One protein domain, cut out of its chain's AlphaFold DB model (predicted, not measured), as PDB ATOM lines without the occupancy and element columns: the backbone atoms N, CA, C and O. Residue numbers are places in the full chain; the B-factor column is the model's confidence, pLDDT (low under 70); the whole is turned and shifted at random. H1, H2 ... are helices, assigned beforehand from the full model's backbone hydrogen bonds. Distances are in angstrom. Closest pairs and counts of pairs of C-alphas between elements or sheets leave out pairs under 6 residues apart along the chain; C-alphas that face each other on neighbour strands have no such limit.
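This is residues 358 to 380 and 425 to 459 of the 668 residues of the protein "Hypothetical protein" of Rotaria sordida (UniProt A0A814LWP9). Three helices make a flat, open triangle: H1 packs on short H2, and long H3 starts at a corner after H2 and runs past the end of H1, with residues 454 to 459 sticking out. The printed part has 58 residues, with H1, H2 and H3 in chain order, all helix. It is only just loose, close to compact, with a radius of gyration of the C-alphas of 12.7 A and spans of 36 by 30 by 12 A.

Look first at H1, residues 359 to 371, which touches H2, residues 425 to 433; their closest C-alphas, Gln 367 and Ile 429, are 6.1 A apart, at a steep tilt of 60 degrees. H3, residues 436 to 456, is close to H1 but not clearly touching, its closest C-alphas being Ile 371 and Lys 446, 7.0 A. Every O i to N i+4 pair is within hydrogen-bond range in H1, 4 of 5 in H2 and 16 of 17 in H3.

Find C-alpha 359 at (-18.343, -31.213, 28.164), where H1 begins its 18.7 A. H2 is 12.8 A long. H3 runs 30.1 A, with a kink of 27 degrees near residue 444, to C-alpha 456 at (-49.607, -36.162, 28.280).

Residues 381 to 424 are not printed, and C-alphas 380 and 425 are 14.0 A apart across the cut. Residues 455 to 459 have pLDDT under 70.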
ATOM      1  N   MET A 358     -16.467 -35.437  28.298       84.06
ATOM      2  CA  MET A 358     -17.021 -34.675  27.188       84.06
ATOM      3  C   MET A 358     -17.939 -33.588  27.724       84.06
ATOM      4  O   MET A 358     -19.041 -33.887  28.159       84.06
ATOM      5  N   GLU A 359     -17.521 -32.327  27.679       86.94
ATOM      6  CA  GLU A 359     -18.343 -31.213  28.164       86.94
ATOM      7  C   GLU A 359     -19.587 -31.000  27.294       86.94
ATOM      8  O   GLU A 359     -20.672 -30.706  27.796       86.94
ATOM      9  N   ALA A 360     -19.442 -31.155  25.972       86.94
ATOM     10  CA  ALA A 360     -20.505 -30.808  25.040       86.94
ATOM     11  C   ALA A 360     -21.813 -31.549  25.303       86.94
ATOM     12  O   ALA A 360     -22.859 -30.914  25.222       86.94
ATOM     13  N   ILE A 361     -21.774 -32.845  25.622       87.88
ATOM     14  CA  ILE A 361     -23.002 -33.629  25.827       87.88
ATOM     15  C   ILE A 361     -23.832 -33.051  26.974       87.88
ATOM     16  O   ILE A 361     -25.030 -32.842  26.817       87.88
ATOM     17  N   TYR A 362     -23.175 -32.678  28.073       89.50
ATOM     18  CA  TYR A 362     -23.826 -32.059  29.220       89.50
ATOM     19  C   TYR A 362     -24.252 -30.637  28.891       89.50
ATOM     20  O   TYR A 362     -25.359 -30.245  29.222       89.50
ATOM     21  N   ARG A 363     -23.430 -29.861  28.179       90.06
ATOM     22  CA  ARG A 363     -23.812 -28.510  27.754       90.06
ATOM     23  C   ARG A 363     -25.107 -28.508  26.944       90.06
ATOM     24  O   ARG A 363     -26.015 -27.746  27.266       90.06
ATOM     25  N   TYR A 364     -25.196 -29.351  25.914       89.88
ATOM     26  CA  TYR A 364     -26.399 -29.442  25.088       89.88
ATOM     27  C   TYR A 364     -27.578 -30.007  25.879       89.88
ATOM     28  O   TYR A 364     -28.672 -29.468  25.756       89.88
ATOM     29  N   GLN A 365     -27.362 -31.008  26.742       91.81
ATOM     30  CA  GLN A 365     -28.440 -31.516  27.589       91.81
ATOM     31  C   GLN A 365     -28.953 -30.454  28.569       91.81
ATOM     32  O   GLN A 365     -30.158 -30.335  28.718       91.81
ATOM     33  N   THR A 366     -28.091 -29.630  29.180       91.75
ATOM     34  CA  THR A 366     -28.522 -28.513  30.047       91.75
ATOM     35  C   THR A 366     -29.416 -27.551  29.281       91.75
ATOM     36  O   THR A 366     -30.451 -27.126  29.781       91.75
ATOM     37  N   GLN A 367     -29.009 -27.186  28.064       89.94
ATOM     38  CA  GLN A 367     -29.753 -26.240  27.238       89.94
ATOM     39  C   GLN A 367     -31.106 -26.817  26.808       89.94
ATOM     40  O   GLN A 367     -32.099 -26.099  26.823       89.94
ATOM     41  N   LEU A 368     -31.156 -28.107  26.462       89.25
ATOM     42  CA  LEU A 368     -32.397 -28.807  26.126       89.25
ATOM     43  C   LEU A 368     -33.309 -28.984  27.347       89.25
ATOM     44  O   LEU A 368     -34.496 -28.706  27.251       89.25
ATOM     45  N   ASN A 369     -32.756 -29.345  28.503       91.25
ATOM     46  CA  ASN A 369     -33.484 -29.443  29.767       91.25
ATOM     47  C   ASN A 369     -34.076 -28.093  30.200       91.25
ATOM     48  O   ASN A 369     -35.199 -28.028  30.681       91.25
ATOM     49  N   TYR A 370     -33.351 -26.994  29.968       88.50
ATOM     50  CA  TYR A 370     -33.879 -25.651  30.203       88.50
ATOM     51  C   TYR A 370     -35.072 -25.320  29.290       88.50
ATOM     52  O   TYR A 370     -35.959 -24.552  29.680       88.50
ATOM     53  N   ILE A 371     -35.092 -25.891  28.077       85.81
ATOM     54  CA  ILE A 371     -36.236 -25.791  27.169       85.81
ATOM     55  C   ILE A 371     -37.418 -26.578  27.732       85.81
ATOM     56  O   ILE A 371     -38.502 -26.012  27.877       85.81
ATOM     57  N   ASP A 372     -37.185 -27.849  28.055       85.25
ATOM     58  CA  ASP A 372     -38.177 -28.756  28.611       85.25
ATOM     59  C   ASP A 372     -37.510 -29.875  29.425       85.25
ATOM     60  O   ASP A 372     -36.734 -30.670  28.890       85.25
ATOM     61  N   ASP A 373     -37.804 -29.942  30.719       86.56
ATOM     62  CA  ASP A 373     -37.199 -30.903  31.640       86.56
ATOM     63  C   ASP A 373     -37.890 -32.272  31.647       86.56
ATOM     64  O   ASP A 373     -37.275 -33.252  32.071       86.56
ATOM     65  N   GLY A 374     -39.120 -32.354  31.131       82.38
ATOM     66  CA  GLY A 374     -39.857 -33.604  30.955       82.38
ATOM     67  C   GLY A 374     -39.392 -34.382  29.725       82.38
ATOM     68  O   GLY A 374     -39.169 -35.586  29.804       82.38
ATOM     69  N   ILE A 375     -39.194 -33.697  28.596       85.06
ATOM     70  CA  ILE A 375     -38.703 -34.301  27.346       85.06
ATOM     71  C   ILE A 375     -37.188 -34.533  27.405       85.06
ATOM     72  O   ILE A 375     -36.685 -35.518  26.860       85.06
ATOM     73  N   PHE A 376     -36.444 -33.628  28.049       89.31
ATOM     74  CA  PHE A 376     -34.984 -33.681  28.120       89.31
ATOM     75  C   PHE A 376     -34.502 -33.732  29.574       89.31
ATOM     76  O   PHE A 376     -33.952 -32.750  30.079       89.31
ATOM     77  N   PRO A 377     -34.650 -34.873  30.267       89.81
ATOM     78  CA  PRO A 377     -34.129 -35.025  31.619       89.81
ATOM     79  C   PRO A 377     -32.601 -34.887  31.641       89.81
ATOM     80  O   PRO A 377     -31.910 -35.202  30.669       89.81
ATOM     81  N   LEU A 378     -32.047 -34.406  32.751       92.06
ATOM     82  CA  LEU A 378     -30.596 -34.322  32.915       92.06
ATOM     83  C   LEU A 378     -29.956 -35.720  32.935       92.06
ATOM     84  O   LEU A 378     -30.543 -36.683  33.422       92.06
ATOM     85  N   LEU A 379     -28.722 -35.822  32.435       91.31
ATOM     86  CA  LEU A 379     -27.950 -37.071  32.466       91.31
ATOM     87  C   LEU A 379     -27.567 -37.440  33.913       91.31
ATOM     88  O   LEU A 379     -27.412 -36.567  34.766       91.31
ATOM     89  N   SER A 380     -27.302 -38.714  34.210       87.81
ATOM     90  CA  SER A 380     -27.011 -39.160  35.590       87.81
ATOM     91  C   SER A 380     -25.779 -38.491  36.210       87.81
ATOM     92  O   SER A 380     -25.650 -38.386  37.426       87.81
ATOM     93  N   PRO A 425     -23.195 -25.494  34.149       89.25
ATOM     94  CA  PRO A 425     -24.589 -25.480  33.694       89.25
ATOM     95  C   PRO A 425     -25.194 -24.080  33.564       89.25
ATOM     96  O   PRO A 425     -25.791 -23.773  32.536       89.25
ATOM     97  N   GLN A 426     -24.972 -23.211  34.556       89.94
ATOM     98  CA  GLN A 426     -25.504 -21.848  34.530       89.94
ATOM     99  C   GLN A 426     -24.929 -21.028  33.369       89.94
ATOM    100  O   GLN A 426     -25.690 -20.453  32.602       89.94
ATOM    101  N   ASN A 427     -23.609 -21.077  33.153       90.81
ATOM    102  CA  ASN A 427     -22.952 -20.391  32.034       90.81
ATOM    103  C   ASN A 427     -23.522 -20.853  30.676       90.81
ATOM    104  O   ASN A 427     -23.706 -20.061  29.757       90.81
ATOM    105  N   TYR A 428     -23.857 -22.140  30.543       90.31
ATOM    106  CA  TYR A 428     -24.460 -22.668  29.314       90.31
ATOM    107  C   TYR A 428     -25.843 -22.081  29.019       90.31
ATOM    108  O   TYR A 428     -26.188 -21.921  27.844       90.31
ATOM    109  N   ILE A 429     -26.619 -21.794  30.067       90.44
ATOM    110  CA  ILE A 429     -27.937 -21.158  29.984       90.44
ATOM    111  C   ILE A 429     -27.779 -19.657  29.747       90.44
ATOM    112  O   ILE A 429     -28.457 -19.111  28.884       90.44
ATOM    113  N   ASP A 430     -26.856 -18.995  30.441       90.56
ATOM    114  CA  ASP A 430     -26.619 -17.557  30.287       90.56
ATOM    115  C   ASP A 430     -26.248 -17.220  28.832       90.56
ATOM    116  O   ASP A 430     -26.891 -16.370  28.218       90.56
ATOM    117  N   ILE A 431     -25.329 -17.986  28.225       87.62
ATOM    118  CA  ILE A 431     -24.963 -17.874  26.797       87.62
ATOM    119  C   ILE A 431     -26.184 -18.044  25.877       87.62
ATOM    120  O   ILE A 431     -26.284 -17.404  24.830       87.62
ATOM    121  N   LEU A 432     -27.116 -18.930  26.235       84.75
ATOM    122  CA  LEU A 432     -28.336 -19.165  25.462       84.75
ATOM    123  C   LEU A 432     -29.283 -17.957  25.546       84.75
ATOM    124  O   LEU A 432     -29.872 -17.556  24.543       84.75
ATOM    125  N   LEU A 433     -29.401 -17.361  26.733       86.31
ATOM    126  CA  LEU A 433     -30.246 -16.201  27.007       86.31
ATOM    127  C   LEU A 433     -29.649 -14.885  26.490       86.31
ATOM    128  O   LEU A 433     -30.396 -13.933  26.286       86.31
ATOM    129  N   GLU A 434     -28.348 -14.797  26.218       89.44
ATOM    130  CA  GLU A 434     -27.757 -13.649  25.509       89.44
ATOM    131  C   GLU A 434     -28.336 -13.467  24.094       89.44
ATOM    132  O   GLU A 434     -28.301 -12.370  23.537       89.44
ATOM    133  N   ASN A 435     -28.917 -14.520  23.511       87.25
ATOM    134  CA  ASN A 435     -29.570 -14.454  22.213       87.25
ATOM    135  C   ASN A 435     -31.034 -13.977  22.340       87.25
ATOM    136  O   ASN A 435     -31.928 -14.724  22.744       87.25
ATOM    137  N   GLU A 436     -31.301 -12.731  21.941       85.94
ATOM    138  CA  GLU A 436     -32.650 -12.136  21.976       85.94
ATOM    139  C   GLU A 436     -33.672 -12.869  21.089       85.94
ATOM    140  O   GLU A 436     -34.843 -12.990  21.457       85.94
ATOM    141  N   GLU A 437     -33.246 -13.434  19.954       86.06
ATOM    142  CA  GLU A 437     -34.117 -14.250  19.100       86.06
ATOM    143  C   GLU A 437     -34.531 -15.549  19.811       86.06
ATOM    144  O   GLU A 437     -35.687 -15.979  19.719       86.06
ATOM    145  N   PHE A 438     -33.606 -16.154  20.567       84.81
ATOM    146  CA  PHE A 438     -33.896 -17.316  21.404       84.81
ATOM    147  C   PHE A 438     -34.940 -16.989  22.466       84.81
ATOM    148  O   PHE A 438     -35.937 -17.701  22.548       84.81
ATOM    149  N   LYS A 439     -34.777 -15.901  23.225       83.19
ATOM    150  CA  LYS A 439     -35.728 -15.499  24.281       83.19
ATOM    151  C   LYS A 439     -37.167 -15.377  23.772       83.19
ATOM    152  O   LYS A 439     -38.100 -15.876  24.411       83.19
ATOM    153  N   GLN A 440     -37.347 -14.743  22.612       81.56
ATOM    154  CA  GLN A 440     -38.667 -14.558  22.003       81.56
ATOM    155  C   GLN A 440     -39.299 -15.900  21.614       81.56
ATOM    156  O   GLN A 440     -40.436 -16.186  21.994       81.56
ATOM    157  N   LYS A 441     -38.550 -16.756  20.908       84.25
ATOM    158  CA  LYS A 441     -39.031 -18.077  20.470       84.25
ATOM    159  C   LYS A 441     -39.239 -19.046  21.635       84.25
ATOM    160  O   LYS A 441     -40.210 -19.797  21.632       84.25
ATOM    161  N   PHE A 442     -38.375 -18.998  22.645       84.75
ATOM    162  CA  PHE A 442     -38.439 -19.834  23.842       84.75
ATOM    163  C   PHE A 442     -39.734 -19.611  24.623       84.75
ATOM    164  O   PHE A 442     -40.396 -20.577  24.991       84.75
ATOM    165  N   THR A 443     -40.140 -18.355  24.817       78.38
ATOM    166  CA  THR A 443     -41.378 -18.035  25.544       78.38
ATOM    167  C   THR A 443     -42.606 -18.633  24.850       78.38
ATOM    168  O   THR A 443     -43.446 -19.250  25.505       78.38
ATOM    169  N   ALA A 444     -42.677 -18.514  23.521       79.75
ATOM    170  CA  ALA A 444     -43.756 -19.097  22.726       79.75
ATOM    171  C   ALA A 444     -43.740 -20.639  22.762       79.75
ATOM    172  O   ALA A 444     -44.783 -21.260  22.966       79.75
ATOM    173  N   ALA A 445     -42.563 -21.256  22.616       80.69
ATOM    174  CA  ALA A 445     -42.410 -22.710  22.671       80.69
ATOM    175  C   ALA A 445     -42.791 -23.279  24.047       80.69
ATOM    176  O   ALA A 445     -43.504 -24.275  24.125       80.69
ATOM    177  N   LYS A 446     -42.390 -22.615  25.136       81.25
ATOM    178  CA  LYS A 446     -42.677 -23.061  26.505       81.25
ATOM    179  C   LYS A 446     -44.176 -23.081  26.811       81.25
ATOM    180  O   LYS A 446     -44.650 -24.011  27.454       81.25
ATOM    181  N   GLN A 447     -44.934 -22.105  26.307       79.19
ATOM    182  CA  GLN A 447     -46.398 -22.105  26.431       79.19
ATOM    183  C   GLN A 447     -47.044 -23.276  25.674       79.19
ATOM    184  O   GLN A 447     -47.962 -23.911  26.191       79.19
ATOM    185  N   GLN A 448     -46.555 -23.592  24.470       80.44
ATOM    186  CA  GLN A 448     -47.044 -24.737  23.694       80.44
ATOM    187  C   GLN A 448     -46.725 -26.071  24.384       80.44
ATOM    188  O   GLN A 448     -47.596 -26.935  24.477       80.44
ATOM    189  N   LEU A 449     -45.511 -26.217  24.917       81.19
ATOM    190  CA  LEU A 449     -45.067 -27.419  25.625       81.19
ATOM    191  C   LEU A 449     -45.852 -27.658  26.918       81.19
ATOM    192  O   LEU A 449     -46.287 -28.777  27.169       81.19
ATOM    193  N   GLN A 450     -46.137 -26.606  27.692       78.88
ATOM    194  CA  GLN A 450     -46.988 -26.717  28.881       78.88
ATOM    195  C   GLN A 450     -48.374 -27.279  28.548       78.88
ATOM    196  O   GLN A 450     -48.860 -28.166  29.247       78.88
ATOM    197  N   ALA A 451     -48.991 -26.828  27.450       74.56
ATOM    198  CA  ALA A 451     -50.266 -27.380  27.000       74.56
ATOM    199  C   ALA A 451     -50.151 -28.863  26.594       74.56
ATOM    200  O   ALA A 451     -51.053 -29.648  26.878       74.56
ATOM    201  N   MET A 452     -49.034 -29.264  25.974       75.88
ATOM    202  CA  MET A 452     -48.771 -30.665  25.625       75.88
ATOM    203  C   MET A 452     -48.564 -31.552  26.859       75.88
ATOM    204  O   MET A 452     -49.080 -32.668  26.885       75.88
ATOM    205  N   HIS A 453     -47.872 -31.072  27.894       76.62
ATOM    206  CA  HIS A 453     -47.680 -31.821  29.141       76.62
ATOM    207  C   HIS A 453     -48.989 -32.085  29.883       76.62
ATOM    208  O   HIS A 453     -49.184 -33.184  30.397       76.62
ATOM    209  N   GLU A 454     -49.913 -31.125  29.903       71.12
ATOM    210  CA  GLU A 454     -51.236 -31.345  30.499       71.12
ATOM    211  C   GLU A 454     -52.036 -32.423  29.752       71.12
ATOM    212  O   GLU A 454     -52.739 -33.214  30.378       71.12
ATOM    213  N   ILE A 455     -51.868 -32.530  28.430       66.62
ATOM    214  CA  ILE A 455     -52.448 -33.625  27.638       66.62
ATOM    215  C   ILE A 455     -51.741 -34.953  27.962       66.62
ATOM    216  O   ILE A 455     -52.406 -35.964  28.192       66.62
ATOM    217  N   ALA A 456     -50.407 -34.959  28.036       66.69
ATOM    218  CA  ALA A 456     -49.607 -36.162  28.280       66.69
ATOM    219  C   ALA A 456     -49.868 -36.802  29.655       66.69
ATOM    220  O   ALA A 456     -49.898 -38.026  29.755       66.69
ATOM    221  N   LYS A 457     -50.160 -36.005  30.696       63.84
ATOM    222  CA  LYS A 457     -50.541 -36.497  32.039       63.84
ATOM    223  C   LYS A 457     -51.786 -37.395  32.052       63.84
ATOM    224  O   LYS A 457     -52.027 -38.077  33.043       63.84
ATOM    225  N   THR A 458     -52.588 -37.378  30.986       57.56
ATOM    226  CA  THR A 458     -53.819 -38.175  30.862       57.56
ATOM    227  C   THR A 458     -53.652 -39.454  30.028       57.56
ATOM    228  O   THR A 458     -54.609 -40.217  29.902       57.56
ATOM    229  N   GLY A 459     -52.462 -39.694  29.459       59.28
ATOM    230  CA  GLY A 459     -52.162 -40.818  28.564       59.28
ATOM    231  C   GLY A 459     -51.370 -41.965  29.207       59.28
ATOM    232  O   GLY A 459     -51.006 -41.924  30.380       59.28
TER     233      GLY A 459